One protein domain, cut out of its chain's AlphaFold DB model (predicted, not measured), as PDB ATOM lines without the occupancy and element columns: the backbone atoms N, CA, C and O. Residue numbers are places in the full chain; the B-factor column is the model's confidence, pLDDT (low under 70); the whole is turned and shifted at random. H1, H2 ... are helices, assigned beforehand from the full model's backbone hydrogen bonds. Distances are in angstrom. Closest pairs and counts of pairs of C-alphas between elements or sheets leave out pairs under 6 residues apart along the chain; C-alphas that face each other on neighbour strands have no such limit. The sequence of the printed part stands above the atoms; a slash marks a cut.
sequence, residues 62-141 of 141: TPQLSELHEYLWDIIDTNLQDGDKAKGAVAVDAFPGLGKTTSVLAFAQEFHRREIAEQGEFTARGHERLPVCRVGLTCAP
ATOM      1  N   THR A  62     111.783 129.325 129.512       89.50
ATOM      2  CA  THR A  62     112.577 129.750 128.356       89.50
ATOM      3  C   THR A  62     112.083 131.101 127.820       89.50
ATOM      4  O   THR A  62     110.948 131.500 128.115       89.50
ATOM      5  N   PRO A  63     112.890 131.811 127.010       90.12
ATOM      6  CA  PRO A  63     112.431 133.005 126.302       90.12
ATOM      7  C   PRO A  63     111.181 132.737 125.456       90.12
ATOM      8  O   PRO A  63     110.216 133.482 125.553       90.12
ATOM      9  N   GLN A  64     111.150 131.615 124.729       86.94
ATOM     10  CA  GLN A  64     110.013 131.230 123.885       86.94
ATOM     11  C   GLN A  64     108.744 130.962 124.703       86.94
ATOM     12  O   GLN A  64     107.649 131.310 124.279       86.94
ATOM     13  N   LEU A  65     108.879 130.342 125.884       88.31
ATOM     14  CA  LEU A  65     107.739 130.127 126.776       88.31
ATOM     15  C   LEU A  65     107.209 131.453 127.325       88.31
ATOM     16  O   LEU A  65     106.000 131.626 127.427       88.31
ATOM     17  N   SER A  66     108.111 132.375 127.667       91.81
ATOM     18  CA  SER A  66     107.728 133.693 128.176       91.81
ATOM     19  C   SER A  66     107.001 134.492 127.099       91.81
ATOM     20  O   SER A  66     105.911 134.974 127.356       91.81
ATOM     21  N   GLU A  67     107.542 134.540 125.882       92.31
ATOM     22  CA  GLU A  67     106.907 135.201 124.738       92.31
ATOM     23  C   GLU A  67     105.516 134.621 124.438       92.31
ATOM     24  O   GLU A  67     104.553 135.371 124.304       92.31
ATOM     25  N   LEU A  68     105.371 133.290 124.418       91.50
ATOM     26  CA  LEU A  68     104.063 132.646 124.267       91.50
ATOM     27  C   LEU A  68     103.081 133.068 125.370       91.50
ATOM     28  O   LEU A  68     101.906 133.281 125.086       91.50
ATOM     29  N   HIS A  69     103.531 133.148 126.624       94.00
ATOM     30  CA  HIS A  69     102.676 133.545 127.746       94.00
ATOM     31  C   HIS A  69     102.236 135.006 127.650       94.00
ATOM     32  O   HIS A  69     101.065 135.264 127.900       94.00
ATOM     33  N   GLU A  70     103.112 135.924 127.233       93.62
ATOM     34  CA  GLU A  70     102.733 137.325 126.982       93.62
ATOM     35  C   GLU A  70     101.641 137.415 125.902       93.62
ATOM     36  O   GLU A  70     100.593 138.011 126.135       93.62
ATOM     37  N   TYR A  71     101.803 136.717 124.767       91.44
ATOM     38  CA  TYR A  71     100.768 136.686 123.722       91.44
ATOM     39  C   TYR A  71      99.436 136.096 124.208       91.44
ATOM     40  O   TYR A  71      98.364 136.555 123.808       91.44
ATOM     41  N   LEU A  72      99.481 135.056 125.047       92.69
ATOM     42  CA  LEU A  72      98.273 134.472 125.632       92.69
ATOM     43  C   LEU A  72      97.582 135.459 126.584       92.69
ATOM     44  O   LEU A  72      96.355 135.547 126.557       92.69
ATOM     45  N   TRP A  73      98.346 136.208 127.384       93.31
ATOM     46  CA  TRP A  73      97.805 137.242 128.265       93.31
ATOM     47  C   TRP A  73      97.131 138.362 127.483       93.31
ATOM     48  O   TRP A  73      95.968 138.652 127.753       93.31
ATOM     49  N   ASP A  74      97.792 138.898 126.457       90.31
ATOM     50  CA  ASP A  74      97.229 139.950 125.604       90.31
ATOM     51  C   ASP A  74      95.873 139.538 125.008       90.31
ATOM     52  O   ASP A  74      94.906 140.305 124.997       90.31
ATOM     53  N   ILE A  75      95.763 138.298 124.524       88.25
ATOM     54  CA  ILE A  75      94.525 137.802 123.910       88.25
ATOM     55  C   ILE A  75      93.421 137.589 124.950       88.25
ATOM     56  O   ILE A  75      92.260 137.895 124.675       88.25
ATOM     57  N   ILE A  76      93.753 137.078 126.137       87.62
ATOM     58  CA  ILE A  76      92.773 136.886 127.214       87.62
ATOM     59  C   ILE A  76      92.288 138.230 127.759       87.62
ATOM     60  O   ILE A  76      91.080 138.427 127.897       87.62
ATOM     61  N   ASP A  77      93.193 139.172 128.007       86.62
ATOM     62  CA  ASP A  77      92.846 140.456 128.612       86.62
ATOM     63  C   ASP A  77      92.067 141.350 127.634       86.62
ATOM     64  O   ASP A  77      91.149 142.065 128.033       86.62
ATOM     65  N   THR A  78      92.321 141.237 126.327       82.81
ATOM     66  CA  THR A  78      91.491 141.898 125.299       82.81
ATOM     67  C   THR A  78      90.103 141.265 125.122       82.81
ATOM     68  O   THR A  78      89.254 141.832 124.425       82.81
ATOM     69  N   ASN A  79      89.839 140.118 125.759       77.25
ATOM     70  CA  ASN A  79      88.542 139.437 125.750       77.25
ATOM     71  C   ASN A  79      87.606 139.892 126.889       77.25
ATOM     72  O   ASN A  79      86.454 139.462 126.927       77.25
ATOM     73  N   LEU A  80      88.053 140.777 127.793       69.94
ATOM     74  CA  LEU A  80      87.197 141.447 128.784       69.94
ATOM     75  C   LEU A  80      86.226 142.409 128.079       69.94
ATOM     76  O   LEU A  80      86.517 143.588 127.880       69.94
ATOM     77  N   GLN A  81      85.069 141.901 127.659       66.31
ATOM     78  CA  GLN A  81      84.016 142.693 127.027       66.31
ATOM     79  C   GLN A  81      82.621 142.217 127.443       66.31
ATOM     80  O   GLN A  81      82.386 141.025 127.617       66.31
ATOM     81  N   ASP A  82      81.673 143.154 127.492       62.56
ATOM     82  CA  ASP A  82      80.259 142.908 127.828       62.56
ATOM     83  C   ASP A  82      79.430 142.369 126.640       62.56
ATOM     84  O   ASP A  82      78.201 142.312 126.688       62.56
ATOM     85  N   GLY A  83      80.096 142.024 125.531       63.31
ATOM     86  CA  GLY A  83      79.471 141.516 124.311       63.31
ATOM     87  C   GLY A  83      79.184 140.013 124.370       63.31
ATOM     88  O   GLY A  83      79.897 139.249 125.008       63.31
ATOM     89  N   ASP A  84      78.174 139.567 123.629       64.12
ATOM     90  CA  ASP A  84      77.713 138.171 123.571       64.12
ATOM     91  C   ASP A  84      78.582 137.251 122.688       64.12
ATOM     92  O   ASP A  84      78.349 136.044 122.612       64.12
ATOM     93  N   LYS A  85      79.594 137.808 122.009       65.25
ATOM     94  CA  LYS A  85      80.468 137.073 121.088       65.25
ATOM     95  C   LYS A  85      81.794 136.712 121.743       65.25
ATOM     96  O   LYS A  85      82.537 137.592 122.175       65.25
ATOM     97  N   ALA A  86      82.151 135.431 121.684       63.97
ATOM     98  CA  ALA A  86      83.511 134.989 121.973       63.97
ATOM     99  C   ALA A  86      84.496 135.634 120.975       63.97
ATOM    100  O   ALA A  86      84.324 135.500 119.759       63.97
ATOM    101  N   LYS A  87      85.521 136.335 121.471       63.72
ATOM    102  CA  LYS A  87      86.672 136.780 120.665       63.72
ATOM    103  C   LYS A  87      87.870 135.845 120.850       63.72
ATOM    104  O   LYS A  87      87.907 135.071 121.800       63.72
ATOM    105  N   GLY A  88      88.824 135.963 119.918       65.69
ATOM    106  CA  GLY A  88      90.216 135.507 120.009       65.69
ATOM    107  C   GLY A  88      90.422 134.072 120.492       65.69
ATOM    108  O   GLY A  88      90.593 133.839 121.681       65.69
ATOM    109  N   ALA A  89      90.488 133.112 119.571       79.19
ATOM    110  CA  ALA A  89      91.031 131.792 119.883       79.19
ATOM    111  C   ALA A  89      92.537 131.776 119.589       79.19
ATOM    112  O   ALA A  89      92.970 132.292 118.558       79.19
ATOM    113  N   VAL A  90      93.321 131.146 120.464       86.00
ATOM    114  CA  VAL A  90      94.750 130.911 120.224       86.00
ATOM    115  C   VAL A  90      94.956 129.468 119.802       86.00
ATOM    116  O   VAL A  90      94.674 128.543 120.564       86.00
ATOM    117  N   ALA A  91      95.473 129.274 118.592       88.00
ATOM    118  CA  ALA A  91      95.963 127.981 118.143       88.00
ATOM    119  C   ALA A  91      97.470 127.904 118.419       88.00
ATOM    120  O   ALA A  91      98.255 128.626 117.809       88.00
ATOM    121  N   VAL A  92      97.873 127.036 119.349       86.75
ATOM    122  CA  VAL A  92      99.290 126.779 119.640       86.75
ATOM    123  C   VAL A  92      99.727 125.540 118.866       86.75
ATOM    124  O   VAL A  92      99.347 124.424 119.229       86.75
ATOM    125  N   ASP A  93     100.537 125.729 117.825       86.25
ATOM    126  CA  ASP A  93     101.067 124.646 116.993       86.25
ATOM    127  C   ASP A  93     102.599 124.529 117.076       86.25
ATOM    128  O   ASP A  93     103.310 125.502 117.309       86.25
ATOM    129  N   ALA A  94     103.091 123.294 116.965       81.31
ATOM    130  CA  ALA A  94     104.493 122.882 117.036       81.31
ATOM    131  C   ALA A  94     104.581 121.367 116.783       81.31
ATOM    132  O   ALA A  94     103.591 120.643 116.911       81.31
ATOM    133  N   PHE A  95     105.782 120.821 116.590       79.69
ATOM    134  CA  PHE A  95     105.966 119.365 116.570       79.69
ATOM    135  C   PHE A  95     105.556 118.691 117.901       79.69
ATOM    136  O   PHE A  95     105.592 119.316 118.976       79.69
ATOM    137  N   PRO A  96     105.117 117.417 117.873       78.00
ATOM    138  CA  PRO A  96     104.914 116.623 119.084       78.00
ATOM    139  C   PRO A  96     106.174 116.603 119.963       78.00
ATOM    140  O   PRO A  96     107.291 116.619 119.461       78.00
ATOM    141  N   GLY A  97     105.999 116.593 121.286       78.12
ATOM    142  CA  GLY A  97     107.120 116.570 122.238       78.12
ATOM    143  C   GLY A  97     107.757 117.932 122.551       78.12
ATOM    144  O   GLY A  97     108.509 118.023 123.513       78.12
ATOM    145  N   LEU A  98     107.396 119.013 121.848       82.62
ATOM    146  CA  LEU A  98     107.923 120.367 122.109       82.62
ATOM    147  C   LEU A  98     107.229 121.115 123.263       82.62
ATOM    148  O   LEU A  98     107.292 122.335 123.357       82.62
ATOM    149  N   GLY A  99     106.529 120.393 124.139       84.38
ATOM    150  CA  GLY A  99     105.981 120.975 125.364       84.38
ATOM    151  C   GLY A  99     104.742 121.859 125.203       84.38
ATOM    152  O   GLY A  99     104.367 122.486 126.179       84.38
ATOM    153  N   LYS A 100     104.053 121.883 124.049       90.06
ATOM    154  CA  LYS A 100     102.819 122.681 123.836       90.06
ATOM    155  C   LYS A 100     101.816 122.581 124.985       90.06
ATOM    156  O   LYS A 100     101.440 123.583 125.583       90.06
ATOM    157  N   THR A 101     101.415 121.352 125.308       88.94
ATOM    158  CA  THR A 101     100.460 121.082 126.386       88.94
ATOM    159  C   THR A 101     101.004 121.574 127.722       88.94
ATOM    160  O   THR A 101     100.275 122.195 128.484       88.94
ATOM    161  N   THR A 102     102.292 121.360 127.987       89.88
ATOM    162  CA  THR A 102     102.960 121.844 129.201       89.88
ATOM    163  C   THR A 102     102.924 123.370 129.292       89.88
ATOM    164  O   THR A 102     102.589 123.903 130.345       89.88
ATOM    165  N   SER A 103     103.209 124.072 128.193       90.44
ATOM    166  CA  SER A 103     103.203 125.534 128.116       90.44
ATOM    167  C   SER A 103     101.813 126.119 128.352       90.44
ATOM    168  O   SER A 103     101.670 127.049 129.145       90.44
ATOM    169  N   VAL A 104     100.786 125.545 127.715       92.12
ATOM    170  CA  VAL A 104      99.387 125.979 127.866       92.12
ATOM    171  C   VAL A 104      98.866 125.673 129.271       92.12
ATOM    172  O   VAL A 104      98.215 126.519 129.873       92.12
ATOM    173  N   LEU A 105      99.183 124.505 129.841       92.38
ATOM    174  CA  LEU A 105      98.787 124.167 131.213       92.38
ATOM    175  C   LEU A 105      99.456 125.074 132.253       92.38
ATOM    176  O   LEU A 105      98.824 125.419 133.247       92.38
ATOM    177  N   ALA A 106     100.712 125.472 132.026       91.75
ATOM    178  CA  ALA A 106     101.411 126.416 132.892       91.75
ATOM    179  C   ALA A 106     100.718 127.787 132.907       91.75
ATOM    180  O   ALA A 106     100.458 128.320 133.984       91.75
ATOM    181  N   PHE A 107     100.359 128.302 131.726       93.56
ATOM    182  CA  PHE A 107      99.589 129.538 131.584       93.56
ATOM    183  C   PHE A 107      98.215 129.420 132.253       93.56
ATOM    184  O   PHE A 107      97.841 130.243 133.081       93.56
ATOM    185  N   ALA A 108      97.480 128.346 131.956       94.12
ATOM    186  CA  ALA A 108      96.137 128.132 132.480       94.12
ATOM    187  C   ALA A 108      96.111 128.020 134.014       94.12
ATOM    188  O   ALA A 108      95.163 128.479 134.647       94.12
ATOM    189  N   GLN A 109      97.147 127.437 134.631       93.38
ATOM    190  CA  GLN A 109      97.300 127.437 136.089       93.38
ATOM    191  C   GLN A 109      97.452 128.862 136.642       93.38
ATOM    192  O   GLN A 109      96.910 129.163 137.705       93.38
ATOM    193  N   GLU A 110      98.212 129.727 135.970       93.81
ATOM    194  CA  GLU A 110      98.406 131.114 136.398       93.81
ATOM    195  C   GLU A 110      97.124 131.936 136.236       93.81
ATOM    196  O   GLU A 110      96.704 132.590 137.190       93.81
ATOM    197  N   PHE A 111      96.443 131.787 135.098       94.44
ATOM    198  CA  PHE A 111      95.124 132.366 134.858       94.44
ATOM    199  C   PHE A 111      94.102 131.943 135.913       94.44
ATOM    200  O   PHE A 111      93.465 132.790 136.529       94.44
ATOM    201  N   HIS A 112      94.009 130.643 136.209       94.56
ATOM    202  CA  HIS A 112      93.117 130.140 137.252       94.56
ATOM    203  C   HIS A 112      93.365 130.822 138.603       94.56
ATOM    204  O   HIS A 112      92.428 131.309 139.231       94.56
ATOM    205  N   ARG A 113      94.628 130.897 139.038       94.38
ATOM    206  CA  ARG A 113      94.988 131.519 140.320       94.38
ATOM    207  C   ARG A 113      94.660 133.011 140.355       94.38
ATOM    208  O   ARG A 113      94.215 133.479 141.399       94.38
ATOM    209  N   ARG A 114      94.864 133.740 139.249       94.94
ATOM    210  CA  ARG A 114      94.504 135.164 139.134       94.94
ATOM    211  C   ARG A 114      93.003 135.360 139.337       94.94
ATOM    212  O   ARG A 114      92.600 136.090 140.234       94.94
ATOM    213  N   GLU A 115      92.189 134.638 138.574       94.50
ATOM    214  CA  GLU A 115      90.729 134.775 138.611       94.50
ATOM    215  C   GLU A 115      90.147 134.417 139.987       94.50
ATOM    216  O   GLU A 115      89.245 135.092 140.480       94.50
ATOM    217  N   ILE A 116      90.678 133.381 140.646       94.94
ATOM    218  CA  ILE A 116      90.261 133.020 142.008       94.94
ATOM    219  C   ILE A 116      90.692 134.086 143.023       94.94
ATOM    220  O   ILE A 116      89.907 134.428 143.908       94.94
ATOM    221  N   ALA A 117      91.903 134.638 142.898       94.81
ATOM    222  CA  ALA A 117      92.378 135.705 143.778       94.81
ATOM    223  C   ALA A 117      91.551 136.996 143.640       94.81
ATOM    224  O   ALA A 117      91.311 137.673 144.637       94.81
ATOM    225  N   GLU A 118      91.099 137.323 142.429       94.06
ATOM    226  CA  GLU A 118      90.328 138.538 142.145       94.06
ATOM    227  C   GLU A 118      88.833 138.397 142.461       94.06
ATOM    228  O   GLU A 118      88.213 139.333 142.963       94.06
ATOM    229  N   GLN A 119      88.238 137.235 142.173       93.81
ATOM    230  CA  GLN A 119      86.779 137.056 142.147       93.81
ATOM    231  C   GLN A 119      86.251 136.053 143.184       93.81
ATOM    232  O   GLN A 119      85.037 135.818 143.255       93.81
ATOM    233  N   GLY A 120      87.148 135.429 143.950       94.44
ATOM    234  CA  GLY A 120      86.841 134.384 144.921       94.44
ATOM    235  C   GLY A 120      86.487 133.028 144.299       94.44
ATOM    236  O   GLY A 120      86.156 132.907 143.116       94.44
ATOM    237  N   GLU A 121      86.512 131.989 145.136       93.81
ATOM    238  CA  GLU A 121      86.243 130.595 144.741       93.81
ATOM    239  C   GLU A 121      84.776 130.318 144.393       93.81
ATOM    240  O   GLU A 121      84.470 129.341 143.706       93.81
ATOM    241  N   PHE A 122      83.860 131.173 144.851       95.31
ATOM    242  CA  PHE A 122      82.424 131.008 144.663       95.31
ATOM    243  C   PHE A 122      81.804 132.271 144.071       95.31
ATOM    244  O   PHE A 122      82.162 133.399 144.402       95.31
ATOM    245  N   THR A 123      80.836 132.070 143.187       92.38
ATOM    246  CA  THR A 123      79.978 133.140 142.672       92.38
ATOM    247  C   THR A 123      79.033 133.656 143.760       92.38
ATOM    248  O   THR A 123      78.763 132.969 144.744       92.38
ATOM    249  N   ALA A 124      78.419 134.822 143.539       91.38
ATOM    250  CA  ALA A 124      77.419 135.384 144.455       91.38
ATOM    251  C   ALA A 124      76.206 134.460 144.708       91.38
ATOM    252  O   ALA A 124      75.518 134.602 145.713       91.38
ATOM    253  N   ARG A 125      75.942 133.501 143.808       93.81
ATOM    254  CA  ARG A 125      74.868 132.502 143.943       93.81
ATOM    255  C   ARG A 125      75.326 131.211 144.643       93.81
ATOM    256  O   ARG A 125      74.544 130.275 144.733       93.81
ATOM    257  N   GLY A 126      76.579 131.138 145.095       93.75
ATOM    258  CA  GLY A 126      77.155 129.973 145.779       93.75
ATOM    259  C   GLY A 126      77.685 128.869 144.858       93.75
ATOM    260  O   GLY A 126      78.086 127.817 145.343       93.75
ATOM    261  N   HIS A 127      77.708 129.084 143.541       93.25
ATOM    262  CA  HIS A 127      78.275 128.120 142.591       93.25
ATOM    263  C   HIS A 127      79.798 128.239 142.575       93.25
ATOM    264  O   HIS A 127      80.309 129.361 142.596       93.25
ATOM    265  N   GLU A 128      80.498 127.109 142.484       92.00
ATOM    266  CA  GLU A 128      81.953 127.076 142.313       92.00
ATOM    267  C   GLU A 128      82.377 127.825 141.041       92.00
ATOM    268  O   GLU A 128      81.766 127.678 139.978       92.00
ATOM    269  N   ARG A 129      83.425 128.645 141.156       92.19
ATOM    270  CA  ARG A 129      84.012 129.369 140.032       92.19
ATOM    271  C   ARG A 129      85.028 128.489 139.316       92.19
ATOM    272  O   ARG A 129      85.961 127.978 139.927       92.19
ATOM    273  N   LEU A 130      84.877 128.380 137.997       91.50
ATOM    274  CA  LEU A 130      85.730 127.555 137.139       91.50
ATOM    275  C   LEU A 130      86.321 128.390 136.006       91.50
ATOM    276  O   LEU A 130      85.763 128.414 134.911       91.50
ATOM    277  N   PRO A 131      87.450 129.076 136.255       91.94
ATOM    278  CA  PRO A 131      88.095 129.906 135.241       91.94
ATOM    279  C   PRO A 131      88.563 129.119 134.012       91.94
ATOM    280  O   PRO A 131      88.559 129.630 132.899       91.94
ATOM    281  N   VAL A 132      88.976 127.864 134.206       92.44
ATOM    282  CA  VAL A 132      89.538 127.022 133.148       92.44
ATOM    283  C   VAL A 132      88.759 125.723 133.052       92.44
ATOM    284  O   VAL A 132      88.635 124.989 134.032       92.44
ATOM    285  N   CYS A 133      88.322 125.400 131.837       89.81
ATOM    286  CA  CYS A 133      87.824 124.083 131.475       89.81
ATOM    287  C   CYS A 133      88.770 123.462 130.444       89.81
ATOM    288  O   CYS A 133      88.873 123.938 129.312       89.81
ATOM    289  N   ARG A 134      89.486 122.400 130.830       88.94
ATOM    290  CA  ARG A 134      90.322 121.640 129.897       88.94
ATOM    291  C   ARG A 134      89.480 120.554 129.238       88.94
ATOM    292  O   ARG A 134      89.040 119.624 129.905       88.94
ATOM    293  N   VAL A 135      89.372 120.604 127.914       86.56
ATOM    294  CA  VAL A 135      88.741 119.548 127.116       86.56
ATOM    295  C   VAL A 135      89.820 118.776 126.362       86.56
ATOM    296  O   VAL A 135      90.519 119.324 125.512       86.56
ATOM    297  N   GLY A 136      89.996 117.498 126.700       83.00
ATOM    298  CA  GLY A 136      90.835 116.588 125.928       83.00
ATOM    299  C   GLY A 136      90.033 115.992 124.777       83.00
ATOM    300  O   GLY A 136      89.049 115.300 125.019       83.00
ATOM    301  N   LEU A 137      90.454 116.232 123.536       81.00
ATOM    302  CA  LEU A 137      89.880 115.550 122.381       81.00
ATOM    303  C   LEU A 137      90.543 114.178 122.256       81.00
ATOM    304  O   LEU A 137      91.709 114.073 121.877       81.00
ATOM    305  N   THR A 138      89.824 113.122 122.618       68.69
ATOM    306  CA  THR A 138      90.225 111.761 122.262       68.69
ATOM    307  C   THR A 138      89.828 111.526 120.811       68.69
ATOM    308  O   THR A 138      88.640 111.598 120.497       68.69
ATOM    309  N   CYS A 139      90.782 111.217 119.929       48.94
ATOM    310  CA  CYS A 139      90.422 110.512 118.701       48.94
ATOM    311  C   CYS A 139      89.859 109.154 119.128       48.94
ATOM    312  O   CYS A 139      90.614 108.282 119.559       48.94
ATOM    313  N   ALA A 140      88.538 108.995 119.078       45.19
ATOM    314  CA  ALA A 140      87.973 107.662 118.963       45.19
ATOM    315  C   ALA A 140      88.408 107.094 117.594       45.19
ATOM    316  O   ALA A 140      88.535 107.883 116.652       45.19
ATOM    317  N   PRO A 141      88.722 105.790 117.502       46.66
ATOM    318  CA  PRO A 141      89.086 105.156 116.237       46.66
ATOM    319  C   PRO A 141      87.969 105.252 115.193       46.66
ATOM    320  O   PRO A 141      86.781 105.305 115.595       46.66
TER     321      PRO A 141
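What this domain is: This is residues 62 to 141 of the 141 residues of an uncharacterized protein of Streptomyces sp. SID4919 (UniProt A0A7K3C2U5). Two slanted helices, H1 then H2, form a loose frame with a long loop joining them, and a long unnamed stretch follows H2. Residues 80 to 86 and 93 to 98 of the loop and residues 135 to 141 of the tail stick out. The printed part has 80 residues, is all helix by class with under half of them in named elements, and is loose, with a radius of gyration of the C-alphas of 14.9 A and spans of 43 by 36 by 25 A.

Where its parts are: Find C-alpha 63 at (112.431, 133.005, 126.302); from there H1, residues 63 to 77, runs 21.1 A. H2, residues 100 to 119, runs 28.3 A to C-alpha 119 at (86.779, 137.056, 142.147).

How they stand to each other: Look at His 69 and Phe 107, whose C-alphas, the closest of H1 and H2, are 6.3 A apart. The helices only just touch, with 3 pairs of C-alphas within 8 A, and H2 does so with residues 103 to 107 alone. They run the same way at a steep tilt of 44 degrees. In H1 and H2 every O i to N i+4 pair is within hydrogen-bond range.

The domain as a whole: The C-alphas of Phe 95 and Arg 125, the two farthest apart, are 43.5 A apart. The printed part has no cut, and the link from H1 to H2 is long, 22 residues. The model's pLDDT is under 70 at residues 80 to 88 and 138 to 141.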